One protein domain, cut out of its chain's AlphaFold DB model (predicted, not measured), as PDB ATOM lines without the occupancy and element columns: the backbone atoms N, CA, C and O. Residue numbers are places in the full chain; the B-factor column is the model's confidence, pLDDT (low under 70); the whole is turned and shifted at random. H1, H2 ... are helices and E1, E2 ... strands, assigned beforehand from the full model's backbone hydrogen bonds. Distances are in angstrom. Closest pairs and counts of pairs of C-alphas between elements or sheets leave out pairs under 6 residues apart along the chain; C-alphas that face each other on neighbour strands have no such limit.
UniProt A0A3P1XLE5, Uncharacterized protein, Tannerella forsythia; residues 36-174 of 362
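This is residues 36 to 174 of the 362 residues of an uncharacterized protein of Tannerella forsythia (UniProt A0A3P1XLE5). Little regular structure: a strongly twisted five-stranded sheet, grazed by short H1 towards one end of the long axis, with long H2 at the other end and loops among residues 36 to 50 and 116 to 154 between. The 139 printed residues hold E1 E2 E3 E4 E5 H1 H2, 49 residues, class mixed. The antiparallel sheet runs E4 E3 E2 E1 E5; the whole is compact, radius of gyration of the C-alphas 14.9 A, spans 45 by 32 by 28 A.

E1 is residues 51 to 54, beginning at C-alpha (-38.380, 28.341, 12.288); E2 59 to 62; E3 67 to 72, 15.2 A; E4 75 to 79, 12.9 A; E5 97 to 99; H1 109 to 115; H2 155 to 174, 28.5 A, ending at C-alpha (-18.414, 46.664, 24.530).

E1 to E4 form a meander, successive antiparallel hairpins; within hydrogen-bond range are N 54 and O 59, 2.9 A, N 60 and O 69, 2.9 A, and N 70 and O 77, 3.0 A. E5 neighbours E1, N 53 and O 97 at 2.8 A. H1 only grazes the sheet with residues 109 to 113; H2 is not on it. O i to N i+4 pairs within range: H1 2 of 3, H2 15 of 16.

The farthest C-alphas, Arg 114 and Ser 174, are 46.8 A apart. The printed part has no cut; links E4 to E5 and H1 to H2 are long. Residues 153 to 174 have pLDDT under 70.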
ATOM      1  N   ASP A  36     -30.987  34.031  22.365       89.50
ATOM      2  CA  ASP A  36     -30.647  35.446  22.171       89.50
ATOM      3  C   ASP A  36     -31.189  36.113  20.891       89.50
ATOM      4  O   ASP A  36     -31.229  37.346  20.841       89.50
ATOM      5  N   ARG A  37     -31.566  35.324  19.874       90.88
ATOM      6  CA  ARG A  37     -32.201  35.772  18.620       90.88
ATOM      7  C   ARG A  37     -33.705  35.524  18.584       90.88
ATOM      8  O   ARG A  37     -34.396  36.123  17.767       90.88
ATOM      9  N   GLN A  38     -34.246  34.678  19.460       95.00
ATOM     10  CA  GLN A  38     -35.685  34.441  19.498       95.00
ATOM     11  C   GLN A  38     -36.413  35.761  19.823       95.00
ATOM     12  O   GLN A  38     -36.053  36.440  20.788       95.00
ATOM     13  N   PRO A  39     -37.420  36.160  19.027       94.88
ATOM     14  CA  PRO A  39     -38.155  37.395  19.244       94.88
ATOM     15  C   PRO A  39     -38.968  37.325  20.537       94.88
ATOM     16  O   PRO A  39     -39.448  36.260  20.925       94.88
ATOM     17  N   ALA A  40     -39.235  38.474  21.154       93.88
ATOM     18  CA  ALA A  40     -39.971  38.572  22.416       93.88
ATOM     19  C   ALA A  40     -41.400  37.982  22.350       93.88
ATOM     20  O   ALA A  40     -41.960  37.576  23.371       93.88
ATOM     21  N   TRP A  41     -41.995  37.908  21.151       95.06
ATOM     22  CA  TRP A  41     -43.283  37.252  20.890       95.06
ATOM     23  C   TRP A  41     -43.179  35.738  20.626       95.06
ATOM     24  O   TRP A  41     -44.209  35.062  20.565       95.06
ATOM     25  N   GLY A  42     -41.972  35.188  20.473       96.44
ATOM     26  CA  GLY A  42     -41.700  33.751  20.386       96.44
ATOM     27  C   GLY A  42     -42.062  33.018  21.689       96.44
ATOM     28  O   GLY A  42     -42.206  33.657  22.726       96.44
ATOM     29  N   PRO A  43     -42.285  31.693  21.663       96.94
ATOM     30  CA  PRO A  43     -42.720  30.919  22.822       96.94
ATOM     31  C   PRO A  43     -41.559  30.501  23.733       96.94
ATOM     32  O   PRO A  43     -40.487  30.139  23.254       96.94
ATOM     33  N   VAL A  44     -41.799  30.454  25.046       96.44
ATOM     34  CA  VAL A  44     -40.819  29.891  25.995       96.44
ATOM     35  C   VAL A  44     -40.715  28.365  25.907       96.44
ATOM     36  O   VAL A  44     -41.637  27.686  25.451       96.44
ATOM     37  N   GLY A  45     -39.600  27.826  26.408       94.69
ATOM     38  CA  GLY A  45     -39.337  26.385  26.503       94.69
ATOM     39  C   GLY A  45     -38.401  25.822  25.430       94.69
ATOM     40  O   GLY A  45     -38.227  24.608  25.379       94.69
ATOM     41  N   TYR A  46     -37.798  26.676  24.598       94.81
ATOM     42  CA  TYR A  46     -36.907  26.272  23.507       94.81
ATOM     43  C   TYR A  46     -35.557  26.983  23.598       94.81
ATOM     44  O   TYR A  46     -35.499  28.208  23.506       94.81
ATOM     45  N   ASP A  47     -34.472  26.218  23.736       93.38
ATOM     46  CA  ASP A  47     -33.107  26.763  23.731       93.38
ATOM     47  C   ASP A  47     -32.545  26.932  22.292       93.38
ATOM     48  O   ASP A  47     -31.612  27.704  22.055       93.38
ATOM     49  N   TYR A  48     -33.167  26.267  21.306       94.88
ATOM     50  CA  TYR A  48     -32.861  26.384  19.876       94.88
ATOM     51  C   TYR A  48     -34.119  26.308  18.996       94.88
ATOM     52  O   TYR A  48     -34.943  25.400  19.158       94.88
ATOM     53  N   VAL A  49     -34.244  27.238  18.044       96.00
ATOM     54  CA  VAL A  49     -35.315  27.281  17.034       96.00
ATOM     55  C   VAL A  49     -34.749  27.694  15.675       96.00
ATOM     56  O   VAL A  49     -34.154  28.762  15.577       96.00
ATOM     57  N   GLU A  50     -35.002  26.925  14.614       96.12
ATOM     58  CA  GLU A  50     -34.782  27.393  13.232       96.12
ATOM     59  C   GLU A  50     -35.961  28.260  12.765       96.12
ATOM     60  O   GLU A  50     -35.796  29.425  12.405       96.12
ATOM     61  N   TYR A  51     -37.176  27.699  12.810       98.12
ATOM     62  CA  TYR A  51     -38.380  28.341  12.288       98.12
ATOM     63  C   TYR A  51     -39.569  28.259  13.250       98.12
ATOM     64  O   TYR A  51     -39.865  27.208  13.823       98.12
ATOM     65  N   TYR A  52     -40.367  29.328  13.307       98.38
ATOM     66  CA  TYR A  52     -41.754  29.241  13.766       98.38
ATOM     67  C   TYR A  52     -42.697  29.085  12.575       98.38
ATOM     68  O   TYR A  52     -42.730  29.928  11.684       98.38
ATOM     69  N   TYR A  53     -43.549  28.062  12.589       98.56
ATOM     70  CA  TYR A  53     -44.757  28.011  11.767       98.56
ATOM     71  C   TYR A  53     -45.955  28.526  12.572       98.56
ATOM     72  O   TYR A  53     -46.208  28.050  13.678       98.56
ATOM     73  N   ILE A  54     -46.719  29.468  12.015       98.31
ATOM     74  CA  ILE A  54     -47.883  30.083  12.671       98.31
ATOM     75  C   ILE A  54     -49.158  29.553  11.988       98.31
ATOM     76  O   ILE A  54     -49.511  30.018  10.894       98.31
ATOM     77  N   PRO A  55     -49.872  28.566  12.578       98.12
ATOM     78  CA  PRO A  55     -50.908  27.812  11.864       98.12
ATOM     79  C   PRO A  55     -52.141  28.637  11.489       98.12
ATOM     80  O   PRO A  55     -52.829  28.312  10.520       98.12
ATOM     81  N   GLU A  56     -52.445  29.687  12.255       97.62
ATOM     82  CA  GLU A  56     -53.621  30.537  12.038       97.62
ATOM     83  C   GLU A  56     -53.466  31.444  10.814       97.62
ATOM     84  O   GLU A  56     -54.396  31.569  10.016       97.62
ATOM     85  N   LEU A  57     -52.268  32.007  10.630       97.62
ATOM     86  CA  LEU A  57     -51.920  32.893   9.516       97.62
ATOM     87  C   LEU A  57     -51.394  32.142   8.282       97.62
ATOM     88  O   LEU A  57     -51.366  32.702   7.186       97.62
ATOM     89  N   ASN A  58     -50.989  30.880   8.459       97.69
ATOM     90  CA  ASN A  58     -50.298  30.055   7.469       97.69
ATOM     91  C   ASN A  58     -49.018  30.705   6.910       97.69
ATOM     92  O   ASN A  58     -48.798  30.743   5.696       97.69
ATOM     93  N   ILE A  59     -48.185  31.206   7.818       98.38
ATOM     94  CA  ILE A  59     -46.877  31.805   7.531       98.38
ATOM     95  C   ILE A  59     -45.791  31.091   8.335       98.38
ATOM     96  O   ILE A  59     -46.095  30.358   9.280       98.38
ATOM     97  N   TYR A  60     -44.542  31.349   7.972       98.56
ATOM     98  CA  TYR A  60     -43.371  30.976   8.755       98.56
ATOM     99  C   TYR A  60     -42.566  32.227   9.098       98.56
ATOM    100  O   TYR A  60     -42.667  33.232   8.393       98.56
ATOM    101  N   PHE A  61     -41.761  32.133  10.145       98.12
ATOM    102  CA  PHE A  61     -40.706  33.075  10.490       98.12
ATOM    103  C   PHE A  61     -39.412  32.290  10.698       98.12
ATOM    104  O   PHE A  61     -39.428  31.282  11.403       98.12
ATOM    105  N   ASP A  62     -38.342  32.733  10.052       97.19
ATOM    106  CA  ASP A  62     -36.968  32.267  10.228       97.19
ATOM    107  C   ASP A  62     -36.332  33.038  11.392       97.19
ATOM    108  O   ASP A  62     -36.317  34.267  11.369       97.19
ATOM    109  N   VAL A  63     -35.856  32.331  12.418       95.88
ATOM    110  CA  VAL A  63     -35.299  32.933  13.645       95.88
ATOM    111  C   VAL A  63     -33.831  33.340  13.482       95.88
ATOM    112  O   VAL A  63     -33.350  34.199  14.214       95.88
ATOM    113  N   GLU A  64     -33.112  32.756  12.524       91.88
ATOM    114  CA  GLU A  64     -31.699  33.062  12.281       91.88
ATOM    115  C   GLU A  64     -31.538  34.261  11.331       91.88
ATOM    116  O   GLU A  64     -30.642  35.083  11.518       91.88
ATOM    117  N   ASN A  65     -32.432  34.380  10.342       93.88
ATOM    118  CA  ASN A  65     -32.439  35.445   9.333       93.88
ATOM    119  C   ASN A  65     -33.461  36.569   9.610       93.88
ATOM    120  O   ASN A  65     -33.489  37.554   8.876       93.88
ATOM    121  N   GLU A  66     -34.332  36.410  10.613       94.81
ATOM    122  CA  GLU A  66     -35.467  37.299  10.930       94.81
ATOM    123  C   GLU A  66     -36.430  37.558   9.741       94.81
ATOM    124  O   GLU A  66     -36.988  38.643   9.567       94.81
ATOM    125  N   LEU A  67     -36.656  36.538   8.899       96.81
ATOM    126  CA  LEU A  67     -37.474  36.633   7.678       96.81
ATOM    127  C   LEU A  67     -38.829  35.924   7.791       96.81
ATOM    128  O   LEU A  67     -38.921  34.742   8.128       96.81
ATOM    129  N   PHE A  68     -39.901  36.603   7.380       98.19
ATOM    130  CA  PHE A  68     -41.230  36.012   7.235       98.19
ATOM    131  C   PHE A  68     -41.452  35.408   5.847       98.19
ATOM    132  O   PHE A  68     -41.400  36.109   4.835       98.19
ATOM    133  N   TYR A  69     -41.853  34.137   5.809       98.31
ATOM    134  CA  TYR A  69     -42.271  33.434   4.596       98.31
ATOM    135  C   TYR A  69     -43.799  33.313   4.545       98.31
ATOM    136  O   TYR A  69     -44.414  32.552   5.300       98.31
ATOM    137  N   TYR A  70     -44.434  34.042   3.623       98.00
ATOM    138  CA  TYR A  70     -45.896  34.085   3.469       98.00
ATOM    139  C   TYR A  70     -46.347  33.877   2.014       98.00
ATOM    140  O   TYR A  70     -45.592  34.090   1.068       98.00
ATOM    141  N   GLN A  71     -47.603  33.465   1.804       96.12
ATOM    142  CA  GLN A  71     -48.140  33.287   0.447       96.12
ATOM    143  C   GLN A  71     -48.643  34.602  -0.167       96.12
ATOM    144  O   GLN A  71     -49.425  35.345   0.436       96.12
ATOM    145  N   ARG A  72     -48.260  34.842  -1.426       95.56
ATOM    146  CA  ARG A  72     -48.840  35.859  -2.315       95.56
ATOM    147  C   ARG A  72     -49.264  35.178  -3.617       95.56
ATOM    148  O   ARG A  72     -48.439  34.840  -4.467       95.56
ATOM    149  N   GLY A  73     -50.564  34.919  -3.753       93.19
ATOM    150  CA  GLY A  73     -51.099  34.094  -4.837       93.19
ATOM    151  C   GLY A  73     -50.591  32.652  -4.736       93.19
ATOM    152  O   GLY A  73     -50.847  31.974  -3.748       93.19
ATOM    153  N   ARG A  74     -49.860  32.185  -5.758       92.12
ATOM    154  CA  ARG A  74     -49.296  30.819  -5.824       92.12
ATOM    155  C   ARG A  74     -47.804  30.742  -5.457       92.12
ATOM    156  O   ARG A  74     -47.209  29.682  -5.620       92.12
ATOM    157  N   ARG A  75     -47.194  31.847  -5.007       95.94
ATOM    158  CA  ARG A  75     -45.771  31.928  -4.633       95.94
ATOM    159  C   ARG A  75     -45.615  32.190  -3.137       95.94
ATOM    160  O   ARG A  75     -46.441  32.888  -2.544       95.94
ATOM    161  N   TRP A  76     -44.545  31.654  -2.562       97.56
ATOM    162  CA  TRP A  76     -44.011  32.121  -1.285       97.56
ATOM    163  C   TRP A  76     -43.197  33.392  -1.520       97.56
ATOM    164  O   TRP A  76     -42.586  33.540  -2.578       97.56
ATOM    165  N   ILE A  77     -43.261  34.312  -0.565       97.88
ATOM    166  CA  ILE A  77     -42.517  35.567  -0.528       97.88
ATOM    167  C   ILE A  77     -41.803  35.608   0.816       97.88
ATOM    168  O   ILE A  77     -42.461  35.433   1.842       97.88
ATOM    169  N   GLU A  78     -40.500  35.849   0.779       97.62
ATOM    170  CA  GLU A  78     -39.689  36.208   1.941       97.62
ATOM    171  C   GLU A  78     -39.662  37.730   2.109       97.62
ATOM    172  O   GLU A  78     -39.743  38.473   1.125       97.62
ATOM    173  N   SER A  79     -39.651  38.202   3.352       97.06
ATOM    174  CA  SER A  79     -39.663  39.628   3.691       97.06
ATOM    175  C   SER A  79     -39.361  39.812   5.181       97.06
ATOM    176  O   SER A  79     -39.914  39.046   5.971       97.06
ATOM    177  N   PRO A  80     -38.599  40.837   5.602       95.38
ATOM    178  CA  PRO A  80     -38.447  41.165   7.024       95.38
ATOM    179  C   PRO A  80     -39.768  41.621   7.668       95.38
ATOM    180  O   PRO A  80     -39.940  41.502   8.869       95.38
ATOM    181  N   TYR A  81     -40.737  42.088   6.869       96.12
ATOM    182  CA  TYR A  81     -42.053  42.526   7.347       96.12
ATOM    183  C   TYR A  81     -43.197  41.856   6.580       96.12
ATOM    184  O   TYR A  81     -43.153  41.721   5.351       96.12
ATOM    185  N   LEU A  82     -44.280  41.502   7.273       96.94
ATOM    186  CA  LEU A  82     -45.520  41.086   6.623       96.94
ATOM    187  C   LEU A  82     -46.282  42.302   6.058       96.94
ATOM    188  O   LEU A  82     -46.212  43.403   6.607       96.94
ATOM    189  N   PRO A  83     -47.095  42.127   4.999       96.19
ATOM    190  CA  PRO A  83     -47.973  43.186   4.503       96.19
ATOM    191  C   PRO A  83     -48.978  43.673   5.562       96.19
ATOM    192  O   PRO A  83     -49.565  42.853   6.269       96.19
ATOM    193  N   ALA A  84     -49.284  44.976   5.572       94.62
ATOM    194  CA  ALA A  84     -50.132  45.672   6.560       94.62
ATOM    195  C   ALA A  84     -51.439  44.958   6.979       94.62
ATOM    196  O   ALA A  84     -51.884  45.091   8.115       94.62
ATOM    197  N   ARG A  85     -52.036  44.124   6.110       94.25
ATOM    198  CA  ARG A  85     -53.192  43.262   6.439       94.25
ATOM    199  C   ARG A  85     -52.985  42.342   7.655       94.25
ATOM    200  O   ARG A  85     -53.975  41.807   8.154       94.25
ATOM    201  N   TYR A  86     -51.740  42.100   8.070       95.25
ATOM    202  CA  TYR A  86     -51.396  41.284   9.236       95.25
ATOM    203  C   TYR A  86     -51.234  42.092  10.538       95.25
ATOM    204  O   TYR A  86     -51.162  41.480  11.598       95.25
ATOM    205  N   ALA A  87     -51.244  43.430  10.494       92.00
ATOM    206  CA  ALA A  87     -51.041  44.277  11.676       92.00
ATOM    207  C   ALA A  87     -52.103  44.060  12.772       92.00
ATOM    208  O   ALA A  87     -51.799  44.132  13.954       92.00
ATOM    209  N   ARG A  88     -53.333  43.704  12.373       92.00
ATOM    210  CA  ARG A  88     -54.462  43.385  13.269       92.00
ATOM    211  C   ARG A  88     -54.312  42.098  14.100       92.00
ATOM    212  O   ARG A  88     -55.253  41.734  14.799       92.00
ATOM    213  N   TYR A  89     -53.229  41.339  13.928       93.06
ATOM    214  CA  TYR A  89     -52.990  40.103  14.670       93.06
ATOM    215  C   TYR A  89     -51.901  40.323  15.710       93.06
ATOM    216  O   TYR A  89     -50.814  40.792  15.374       93.06
ATOM    217  N   ASP A  90     -52.181  39.922  16.945       92.19
ATOM    218  CA  ASP A  90     -51.203  39.926  18.023       92.19
ATOM    219  C   ASP A  90     -50.327  38.660  17.989       92.19
ATOM    220  O   ASP A  90     -50.797  37.543  18.224       92.19
ATOM    221  N   PHE A  91     -49.034  38.838  17.718       94.31
ATOM    222  CA  PHE A  91     -48.064  37.742  17.679       94.31
ATOM    223  C   PHE A  91     -47.677  37.232  19.072       94.31
ATOM    224  O   PHE A  91     -47.205  36.096  19.175       94.31
ATOM    225  N   TYR A  92     -47.920  38.003  20.138       94.88
ATOM    226  CA  TYR A  92     -47.732  37.532  21.509       94.88
ATOM    227  C   TYR A  92     -48.748  36.423  21.832       94.88
ATOM    228  O   TYR A  92     -48.336  35.338  22.247       94.88
ATOM    229  N   SER A  93     -50.033  36.632  21.517       94.50
ATOM    230  CA  SER A  93     -51.110  35.646  21.719       94.50
ATOM    231  C   SER A  93     -51.092  34.455  20.749       94.50
ATOM    232  O   SER A  93     -51.428  33.344  21.155       94.50
ATOM    233  N   LEU A  94     -50.752  34.647  19.466       96.50
ATOM    234  CA  LEU A  94     -50.821  33.585  18.441       96.50
ATOM    235  C   LEU A  94     -49.998  32.332  18.799       96.50
ATOM    236  O   LEU A  94     -48.896  32.445  19.328       96.50
ATOM    237  N   TYR A  95     -50.459  31.136  18.414       98.00
ATOM    238  CA  TYR A  95     -49.663  29.908  18.563       98.00
ATOM    239  C   TYR A  95     -48.517  29.824  17.539       98.00
ATOM    240  O   TYR A  95     -48.748  29.823  16.325       98.00
ATOM    241  N   LYS A  96     -47.288  29.669  18.036       97.88
ATOM    242  CA  LYS A  96     -46.062  29.367  17.285       97.88
ATOM    243  C   LYS A  96     -45.735  27.875  17.418       97.88
ATOM    244  O   LYS A  96     -45.588  27.358  18.523       97.88
ATOM    245  N   VAL A  97     -45.583  27.175  16.297       98.06
ATOM    246  CA  VAL A  97     -45.037  25.810  16.239       98.06
ATOM    247  C   VAL A  97     -43.555  25.903  15.897       98.06
ATOM    248  O   VAL A  97     -43.229  26.362  14.807       98.06
ATOM    249  N   VAL A  98     -42.676  25.439  16.783       97.81
ATOM    250  CA  VAL A  98     -41.247  25.274  16.474       97.81
ATOM    251  C   VAL A  98     -41.056  24.160  15.444       97.81
ATOM    252  O   VAL A  98     -41.623  23.072  15.584       97.81
ATOM    253  N   LEU A  99     -40.270  24.449  14.409       97.50
ATOM    254  CA  LEU A  99     -39.771  23.511  13.411       97.50
ATOM    255  C   LEU A  99     -38.247  23.666  13.350       97.50
ATOM    256  O   LEU A  99     -37.770  24.753  13.032       97.50
ATOM    257  N   ASN A 100     -37.536  22.576  13.632       95.31
ATOM    258  CA  ASN A 100     -36.086  22.425  13.486       95.31
ATOM    259  C   ASN A 100     -35.825  21.211  12.573       95.31
ATOM    260  O   ASN A 100     -36.738  20.397  12.386       95.31
ATOM    261  N   ASP A 101     -34.617  21.082  12.024       91.06
ATOM    262  CA  ASP A 101     -34.206  20.052  11.065       91.06
ATOM    263  C   ASP A 101     -35.040  20.051   9.759       91.06
ATOM    264  O   ASP A 101     -35.190  19.017   9.097       91.06
ATOM    265  N   VAL A 102     -35.622  21.198   9.366       90.56
ATOM    266  CA  VAL A 102     -36.495  21.298   8.176       90.56
ATOM    267  C   VAL A 102     -36.089  22.459   7.274       90.56
ATOM    268  O   VAL A 102     -36.620  23.562   7.375       90.56
ATOM    269  N   LEU A 103     -35.242  22.158   6.288       90.94
ATOM    270  CA  LEU A 103     -34.946  23.058   5.172       90.94
ATOM    271  C   LEU A 103     -36.229  23.432   4.400       90.94
ATOM    272  O   LEU A 103     -37.045  22.563   4.072       90.94
ATOM    273  N   ASP A 104     -36.381  24.717   4.070       94.56
ATOM    274  CA  ASP A 104     -37.513  25.282   3.324       94.56
ATOM    275  C   ASP A 104     -38.907  24.826   3.840       94.56
ATOM    276  O   ASP A 104     -39.703  24.241   3.082       94.56
ATOM    277  N   PRO A 105     -39.291  25.072   5.108       96.56
ATOM    278  CA  PRO A 105     -40.482  24.460   5.714       96.56
ATOM    279  C   PRO A 105     -41.806  24.845   5.021       96.56
ATOM    280  O   PRO A 105     -42.830  24.165   5.185       96.56
ATOM    281  N   TRP A 106     -41.799  25.888   4.185       96.19
ATOM    282  CA  TRP A 106     -42.886  26.284   3.284       96.19
ATOM    283  C   TRP A 106     -43.135  25.325   2.106       96.19
ATOM    284  O   TRP A 106     -44.269  25.241   1.620       96.19
ATOM    285  N   ARG A 107     -42.143  24.535   1.672       96.25
ATOM    286  CA  ARG A 107     -42.327  23.469   0.661       96.25
ATOM    287  C   ARG A 107     -43.252  22.369   1.187       96.25
ATOM    288  O   ARG A 107     -44.108  21.870   0.455       96.25
ATOM    289  N   TYR A 108     -43.178  22.083   2.485       96.38
ATOM    290  CA  TYR A 108     -44.003  21.089   3.180       96.38
ATOM    291  C   TYR A 108     -45.329  21.651   3.730       96.38
ATOM    292  O   TYR A 108     -46.049  20.970   4.462       96.38
ATOM    293  N   ASN A 109     -45.733  22.868   3.342       97.38
ATOM    294  CA  ASN A 109     -46.882  23.566   3.933       97.38
ATOM    295  C   ASN A 109     -48.212  22.792   3.906       97.38
ATOM    296  O   ASN A 109     -48.982  22.868   4.863       97.38
ATOM    297  N   ARG A 110     -48.485  21.984   2.869       97.12
ATOM    298  CA  ARG A 110     -49.689  21.124   2.820       97.12
ATOM    299  C   ARG A 110     -49.748  20.142   4.000       97.12
ATOM    300  O   ARG A 110     -50.836  19.834   4.482       97.12
ATOM    301  N   HIS A 111     -48.595  19.652   4.444       97.88
ATOM    302  CA  HIS A 111     -48.458  18.759   5.588       97.88
ATOM    303  C   HIS A 111     -48.566  19.539   6.907       97.88
ATOM    304  O   HIS A 111     -49.375  19.162   7.754       97.88
ATOM    305  N   HIS A 112     -47.872  20.674   7.048       97.88
ATOM    306  CA  HIS A 112     -47.921  21.498   8.269       97.88
ATOM    307  C   HIS A 112     -49.329  22.044   8.554       97.88
ATOM    308  O   HIS A 112     -49.835  21.884   9.664       97.88
ATOM    309  N   ARG A 113     -50.036  22.538   7.528       97.75
ATOM    310  CA  ARG A 113     -51.448  22.960   7.629       97.75
ATOM    311  C   ARG A 113     -52.393  21.879   8.141       97.75
ATOM    312  O   ARG A 113     -53.416  22.214   8.726       97.75
ATOM    313  N   ARG A 114     -52.097  20.602   7.875       98.19
ATOM    314  CA  ARG A 114     -52.891  19.455   8.343       98.19
ATOM    315  C   ARG A 114     -52.472  19.050   9.755       98.19
ATOM    316  O   ARG A 114     -53.312  19.028  10.646       98.19
ATOM    317  N   ARG A 115     -51.173  18.795   9.965       98.25
ATOM    318  CA  ARG A 115     -50.590  18.352  11.245       98.25
ATOM    319  C   ARG A 115     -50.886  19.329  12.388       98.25
ATOM    320  O   ARG A 115     -51.223  18.895  13.486       98.25
ATOM    321  N   TYR A 116     -50.804  20.631  12.121       98.06
ATOM    322  CA  TYR A 116     -50.941  21.678  13.135       98.06
ATOM    323  C   TYR A 116     -52.291  22.419  13.090       98.06
ATOM    324  O   TYR A 116     -52.457  23.433  13.763       98.06
ATOM    325  N   ALA A 117     -53.287  21.904  12.353       97.50
ATOM    326  CA  ALA A 117     -54.612  22.526  12.225       97.50
ATOM    327  C   ALA A 117     -55.287  22.819  13.580       97.50
ATOM    328  O   ALA A 117     -55.943  23.847  13.727       97.50
ATOM    329  N   ARG A 118     -55.083  21.933  14.567       97.38
ATOM    330  CA  ARG A 118     -55.641  22.008  15.931       97.38
ATOM    331  C   ARG A 118     -55.064  23.117  16.822       97.38
ATOM    332  O   ARG A 118     -55.563  23.308  17.922       97.38
ATOM    333  N   TYR A 119     -54.005  23.798  16.383       97.12
ATOM    334  CA  TYR A 119     -53.376  24.903  17.120       97.12
ATOM    335  C   TYR A 119     -53.768  26.285  16.569       97.12
ATOM    336  O   TYR A 119     -53.333  27.307  17.087       97.12
ATOM    337  N   ARG A 120     -54.606  26.333  15.526       94.38
ATOM    338  CA  ARG A 120     -55.304  27.562  15.119       94.38
ATOM    339  C   ARG A 120     -56.281  27.945  16.228       94.38
ATOM    340  O   ARG A 120     -56.951  27.053  16.744       94.38
ATOM    341  N   TYR A 121     -56.385  29.230  16.562       94.75
ATOM    342  CA  TYR A 121     -57.238  29.723  17.649       94.75
ATOM    343  C   TYR A 121     -56.856  29.190  19.045       94.75
ATOM    344  O   TYR A 121     -57.673  29.188  19.964       94.75
ATOM    345  N   ASN A 122     -55.611  28.728  19.214       94.69
ATOM    346  CA  ASN A 122     -55.026  28.426  20.516       94.69
ATOM    347  C   ASN A 122     -54.158  29.614  20.950       94.69
ATOM    348  O   ASN A 122     -53.208  29.966  20.254       94.69
ATOM    349  N   TYR A 123     -54.483  30.200  22.100       95.19
ATOM    350  CA  TYR A 123     -53.802  31.376  22.654       95.19
ATOM    351  C   TYR A 123     -53.237  31.111  24.064       95.19
ATOM    352  O   TYR A 123     -53.019  32.030  24.844       95.19
ATOM    353  N   ALA A 124     -53.026  29.836  24.418       95.06
ATOM    354  CA  ALA A 124     -52.537  29.410  25.736       95.06
ATOM    355  C   ALA A 124     -50.999  29.293  25.822       95.06
ATOM    356  O   ALA A 124     -50.465  28.813  26.820       95.06
ATOM    357  N   GLN A 125     -50.280  29.668  24.762       95.44
ATOM    358  CA  GLN A 125     -48.824  29.577  24.695       95.44
ATOM    359  C   GLN A 125     -48.195  30.864  25.234       95.44
ATOM    360  O   GLN A 125     -48.449  31.940  24.702       95.44
ATOM    361  N   ILE A 126     -47.358  30.752  26.267       96.19
ATOM    362  CA  ILE A 126     -46.718  31.908  26.904       96.19
ATOM    363  C   ILE A 126     -45.563  32.413  26.012       96.19
ATOM    364  O   ILE A 126     -44.634  31.641  25.748       96.19
ATOM    365  N   PRO A 127     -45.590  33.674  25.538       95.56
ATOM    366  CA  PRO A 127     -44.460  34.281  24.850       95.56
ATOM    367  C   PRO A 127     -43.349  34.704  25.820       95.56
ATOM    368  O   PRO A 127     -43.603  35.024  26.984       95.56
ATOM    369  N   ILE A 128     -42.122  34.758  25.304       95.19
ATOM    370  CA  ILE A 128     -40.883  35.077  26.022       95.19
ATOM    371  C   ILE A 128     -40.986  36.386  26.820       95.19
ATOM    372  O   ILE A 128     -40.568  36.434  27.974       95.19
ATOM    373  N   PHE A 129     -41.615  37.423  26.256       92.56
ATOM    374  CA  PHE A 129     -41.780  38.735  26.890       92.56
ATOM    375  C   PHE A 129     -42.346  38.697  28.326       92.56
ATOM    376  O   PHE A 129     -41.898  39.456  29.191       92.56
ATOM    377  N   TYR A 130     -43.306  37.805  28.602       91.69
ATOM    378  CA  TYR A 130     -43.980  37.728  29.905       91.69
ATOM    379  C   TYR A 130     -43.216  36.921  30.967       91.69
ATOM    380  O   TYR A 130     -43.681  36.854  32.106       91.69
ATOM    381  N   VAL A 131     -42.078  36.307  30.634       91.38
ATOM    382  CA  VAL A 131     -41.328  35.441  31.558       91.38
ATOM    383  C   VAL A 131     -40.089  36.149  32.107       91.38
ATOM    384  O   VAL A 131     -39.406  36.892  31.409       91.38
ATOM    385  N   ASP A 132     -39.830  35.922  33.394       90.50
ATOM    386  CA  ASP A 132     -38.740  36.507  34.181       90.50
ATOM    387  C   ASP A 132     -37.673  35.419  34.449       90.50
ATOM    388  O   ASP A 132     -37.461  34.974  35.573       90.50
ATOM    389  N   ASP A 133     -37.074  34.902  33.371       91.38
ATOM    390  CA  ASP A 133     -36.044  33.850  33.381       91.38
ATOM    391  C   ASP A 133     -34.788  34.392  32.685       91.38
ATOM    392  O   ASP A 133     -34.852  34.854  31.543       91.38
ATOM    393  N   TYR A 134     -33.649  34.327  33.379       90.69
ATOM    394  CA  TYR A 134     -32.366  34.883  32.940       90.69
ATOM    395  C   TYR A 134     -31.901  34.353  31.576       90.69
ATOM    396  O   TYR A 134     -31.182  35.058  30.868       90.69
ATOM    397  N   ARG A 135     -32.320  33.142  31.177       90.56
ATOM    398  CA  ARG A 135     -32.013  32.579  29.851       90.56
ATOM    399  C   ARG A 135     -32.584  33.423  28.715       90.56
ATOM    400  O   ARG A 135     -32.038  33.410  27.620       90.56
ATOM    401  N   TYR A 136     -33.666  34.152  28.977       92.50
ATOM    402  CA  TYR A 136     -34.368  34.974  28.002       92.50
ATOM    403  C   TYR A 136     -34.052  36.472  28.113       92.50
ATOM    404  O   TYR A 136     -34.676  37.247  27.395       92.50
ATOM    405  N   GLU A 137     -33.108  36.911  28.955       89.00
ATOM    406  CA  GLU A 137     -32.892  38.344  29.244       89.00
ATOM    407  C   GLU A 137     -32.684  39.195  27.975       89.00
ATOM    408  O   GLU A 137     -33.262  40.272  27.857       89.00
ATOM    409  N   TYR A 138     -31.951  38.689  26.975       88.12
ATOM    410  CA  TYR A 138     -31.832  39.350  25.668       88.12
ATOM    411  C   TYR A 138     -33.086  39.174  24.794       88.12
ATOM    412  O   TYR A 138     -33.622  40.152  24.272       88.12
ATOM    413  N   ALA A 139     -33.575  37.938  24.662       90.50
ATOM    414  CA  ALA A 139     -34.715  37.553  23.822       90.50
ATOM    415  C   ALA A 139     -36.007  38.320  24.166       90.50
ATOM    416  O   ALA A 139     -36.764  38.742  23.291       90.50
ATOM    417  N   ARG A 140     -36.227  38.576  25.461       88.50
ATOM    418  CA  ARG A 140     -37.341  39.351  26.021       88.50
ATOM    419  C   ARG A 140     -37.396  40.788  25.502       88.50
ATOM    420  O   ARG A 140     -38.477  41.373  25.466       88.50
ATOM    421  N   TYR A 141     -36.258  41.334  25.077       85.69
ATOM    422  CA  TYR A 141     -36.159  42.645  24.447       85.69
ATOM    423  C   TYR A 141     -35.828  42.575  22.943       85.69
ATOM    424  O   TYR A 141     -35.597  43.625  22.348       85.69
ATOM    425  N   ASN A 142     -35.851  41.398  22.294       86.50
ATOM    426  CA  ASN A 142     -35.763  41.328  20.831       86.50
ATOM    427  C   ASN A 142     -37.130  41.641  20.187       86.50
ATOM    428  O   ASN A 142     -37.989  40.771  20.010       86.50
ATOM    429  N   ALA A 143     -37.342  42.910  19.845       76.38
ATOM    430  CA  ALA A 143     -38.528  43.394  19.149       76.38
ATOM    431  C   ALA A 143     -38.442  43.167  17.628       76.38
ATOM    432  O   ALA A 143     -38.189  44.095  16.863       76.38
ATOM    433  N   CYS A 144     -38.707  41.939  17.173       86.69
ATOM    434  CA  CYS A 144     -38.774  41.651  15.738       86.69
ATOM    435  C   CYS A 144     -40.138  42.040  15.117       86.69
ATOM    436  O   CYS A 144     -41.159  41.367  15.317       86.69
ATOM    437  N   ALA A 145     -40.115  43.122  14.332       88.81
ATOM    438  CA  ALA A 145     -41.154  43.650  13.438       88.81
ATOM    439  C   ALA A 145     -41.940  42.638  12.588       88.81
ATOM    440  O   ALA A 145     -41.579  42.401  11.443       88.81
ATOM    441  N   TRP A 146     -43.101  42.143  13.041       92.75
ATOM    442  CA  TRP A 146     -43.972  41.350  12.156       92.75
ATOM    443  C   TRP A 146     -44.674  42.165  11.059       92.75
ATOM    444  O   TRP A 146     -45.084  41.599  10.050       92.75
ATOM    445  N   VAL A 147     -44.790  43.486  11.200       92.81
ATOM    446  CA  VAL A 147     -45.209  44.435  10.149       92.81
ATOM    447  C   VAL A 147     -44.364  45.703  10.259       92.81
ATOM    448  O   VAL A 147     -43.835  45.990  11.327       92.81
ATOM    449  N   GLU A 148     -44.242  46.479   9.180       89.38
ATOM    450  CA  GLU A 148     -43.519  47.757   9.232       89.38
ATOM    451  C   GLU A 148     -44.130  48.675  10.319       89.38
ATOM    452  O   GLU A 148     -45.362  48.802  10.350       89.38
ATOM    453  N   PRO A 149     -43.330  49.363  11.165       84.06
ATOM    454  CA  PRO A 149     -43.840  50.107  12.324       84.06
ATOM    455  C   PRO A 149     -44.973  51.093  12.017       84.06
ATOM    456  O   PRO A 149     -45.919  51.194  12.791       84.06
ATOM    457  N   ARG A 150     -44.961  51.738  10.839       85.81
ATOM    458  CA  ARG A 150     -46.029  52.646  10.358       85.81
ATOM    459  C   ARG A 150     -47.430  52.021  10.230       85.81
ATOM    460  O   ARG A 150     -48.384  52.745   9.962       85.81
ATOM    461  N   TYR A 151     -47.552  50.699  10.355       86.50
ATOM    462  CA  TYR A 151     -48.823  49.971  10.357       86.50
ATOM    463  C   TYR A 151     -49.212  49.429  11.740       86.50
ATOM    464  O   TYR A 151     -50.268  48.812  11.861       86.50
ATOM    465  N   MET A 152     -48.391  49.634  12.774       75.00
ATOM    466  CA  MET A 152     -48.690  49.217  14.143       75.00
ATOM    467  C   MET A 152     -49.486  50.308  14.865       75.00
ATOM    468  O   MET A 152     -49.092  51.468  14.884       75.00
ATOM    469  N   GLU A 153     -50.600  49.936  15.493       66.56
ATOM    470  CA  GLU A 153     -51.498  50.888  16.172       66.56
ATOM    471  C   GLU A 153     -50.888  51.480  17.462       66.56
ATOM    472  O   GLU A 153     -51.329  52.518  17.946       66.56
ATOM    473  N   ASN A 154     -49.830  50.857  17.996       63.19
ATOM    474  CA  ASN A 154     -49.107  51.319  19.179       63.19
ATOM    475  C   ASN A 154     -47.579  51.267  18.971       63.19
ATOM    476  O   ASN A 154     -46.907  50.361  19.469       63.19
ATOM    477  N   LEU A 155     -47.026  52.258  18.254       60.94
ATOM    478  CA  LEU A 155     -45.569  52.418  18.082       60.94
ATOM    479  C   LEU A 155     -44.814  52.478  19.417       60.94
ATOM    480  O   LEU A 155     -43.703  51.964  19.495       60.94
ATOM    481  N   SER A 156     -45.402  53.080  20.460       55.47
ATOM    482  CA  SER A 156     -44.687  53.389  21.709       55.47
ATOM    483  C   SER A 156     -44.123  52.149  22.406       55.47
ATOM    484  O   SER A 156     -43.062  52.213  23.026       55.47
ATOM    485  N   TYR A 157     -44.794  51.001  22.266       59.09
ATOM    486  CA  TYR A 157     -44.286  49.722  22.753       59.09
ATOM    487  C   TYR A 157     -43.038  49.283  21.972       59.09
ATOM    488  O   TYR A 157     -42.052  48.872  22.575       59.09
ATOM    489  N   TYR A 158     -43.064  49.404  20.642       59.53
ATOM    490  CA  TYR A 158     -41.956  48.995  19.779       59.53
ATOM    491  C   TYR A 158     -40.722  49.874  19.963       59.53
ATOM    492  O   TYR A 158     -39.644  49.354  20.224       59.53
ATOM    493  N   GLU A 159     -40.907  51.192  19.949       60.06
ATOM    494  CA  GLU A 159     -39.857  52.190  20.182       60.06
ATOM    495  C   GLU A 159     -39.123  51.944  21.516       60.06
ATOM    496  O   GLU A 159     -37.893  51.915  21.571       60.06
ATOM    497  N   ASN A 160     -39.865  51.655  22.594       55.66
ATOM    498  CA  ASN A 160     -39.280  51.352  23.905       55.66
ATOM    499  C   ASN A 160     -38.485  50.038  23.954       55.66
ATOM    500  O   ASN A 160     -37.582  49.915  24.787       55.66
ATOM    501  N   VAL A 161     -38.813  49.048  23.120       59.16
ATOM    502  CA  VAL A 161     -38.096  47.764  23.094       59.16
ATOM    503  C   VAL A 161     -36.928  47.803  22.104       59.16
ATOM    504  O   VAL A 161     -35.860  47.301  22.433       59.16
ATOM    505  N   GLU A 162     -37.049  48.496  20.972       59.28
ATOM    506  CA  GLU A 162     -35.950  48.755  20.031       59.28
ATOM    507  C   GLU A 162     -34.805  49.537  20.707       59.28
ATOM    508  O   GLU A 162     -33.643  49.127  20.649       59.28
ATOM    509  N   LEU A 163     -35.127  50.578  21.488       53.41
ATOM    510  CA  LEU A 163     -34.155  51.308  22.318       53.41
ATOM    511  C   LEU A 163     -33.461  50.424  23.377       53.41
ATOM    512  O   LEU A 163     -32.309  50.681  23.739       53.41
ATOM    513  N   ARG A 164     -34.128  49.374  23.879       50.81
ATOM    514  CA  ARG A 164     -33.537  48.395  24.814       50.81
ATOM    515  C   ARG A 164     -32.681  47.353  24.095       50.81
ATOM    516  O   ARG A 164     -31.601  47.035  24.587       50.81
ATOM    517  N   SER A 165     -33.125  46.871  22.933       53.69
ATOM    518  CA  SER A 165     -32.379  45.949  22.067       53.69
ATOM    519  C   SER A 165     -31.050  46.557  21.610       53.69
ATOM    520  O   SER A 165     -29.995  45.928  21.711       53.69
ATOM    521  N   ASN A 166     -31.067  47.832  21.211       54.69
ATOM    522  CA  ASN A 166     -29.857  48.551  20.818       54.69
ATOM    523  C   ASN A 166     -28.861  48.665  21.985       54.69
ATOM    524  O   ASN A 166     -27.698  48.306  21.819       54.69
ATOM    525  N   ARG A 167     -29.317  49.027  23.196       51.25
ATOM    526  CA  ARG A 167     -28.459  49.047  24.399       51.25
ATOM    527  C   ARG A 167     -27.890  47.664  24.747       51.25
ATOM    528  O   ARG A 167     -26.742  47.564  25.178       51.25
ATOM    529  N   SER A 168     -28.669  46.592  24.587       49.56
ATOM    530  CA  SER A 168     -28.166  45.233  24.839       49.56
ATOM    531  C   SER A 168     -27.117  44.824  23.794       49.56
ATOM    532  O   SER A 168     -26.098  44.225  24.139       49.56
ATOM    533  N   THR A 169     -27.286  45.251  22.542       49.34
ATOM    534  CA  THR A 169     -26.325  45.029  21.452       49.34
ATOM    535  C   THR A 169     -25.041  45.853  21.618       49.34
ATOM    536  O   THR A 169     -23.952  45.302  21.453       49.34
ATOM    537  N   GLU A 170     -25.121  47.105  22.079       47.44
ATOM    538  CA  GLU A 170     -23.947  47.881  22.516       47.44
ATOM    539  C   GLU A 170     -23.182  47.165  23.640       47.44
ATOM    540  O   GLU A 170     -21.952  47.115  23.611       47.44
ATOM    541  N   SER A 171     -23.884  46.549  24.602       48.47
ATOM    542  CA  SER A 171     -23.233  45.797  25.688       48.47
ATOM    543  C   SER A 171     -22.482  44.552  25.189       48.47
ATOM    544  O   SER A 171     -21.371  44.283  25.652       48.47
ATOM    545  N   ARG A 172     -23.021  43.848  24.178       45.69
ATOM    546  CA  ARG A 172     -22.332  42.737  23.494       45.69
ATOM    547  C   ARG A 172     -21.038  43.221  22.829       45.69
ATOM    548  O   ARG A 172     -19.991  42.625  23.067       45.69
ATOM    549  N   ILE A 173     -21.085  44.327  22.078       49.16
ATOM    550  CA  ILE A 173     -19.909  44.929  21.417       49.16
ATOM    551  C   ILE A 173     -18.869  45.379  22.458       49.16
ATOM    552  O   ILE A 173     -17.707  44.980  22.389       49.16
ATOM    553  N   SER A 174     -19.291  46.138  23.474       40.72
ATOM    554  CA  SER A 174     -18.414  46.664  24.530       40.72
ATOM    555  C   SER A 174     -17.722  45.564  25.347       40.72
ATOM    556  O   SER A 174     -16.598  45.762  25.806       40.72
TER     557      SER A 174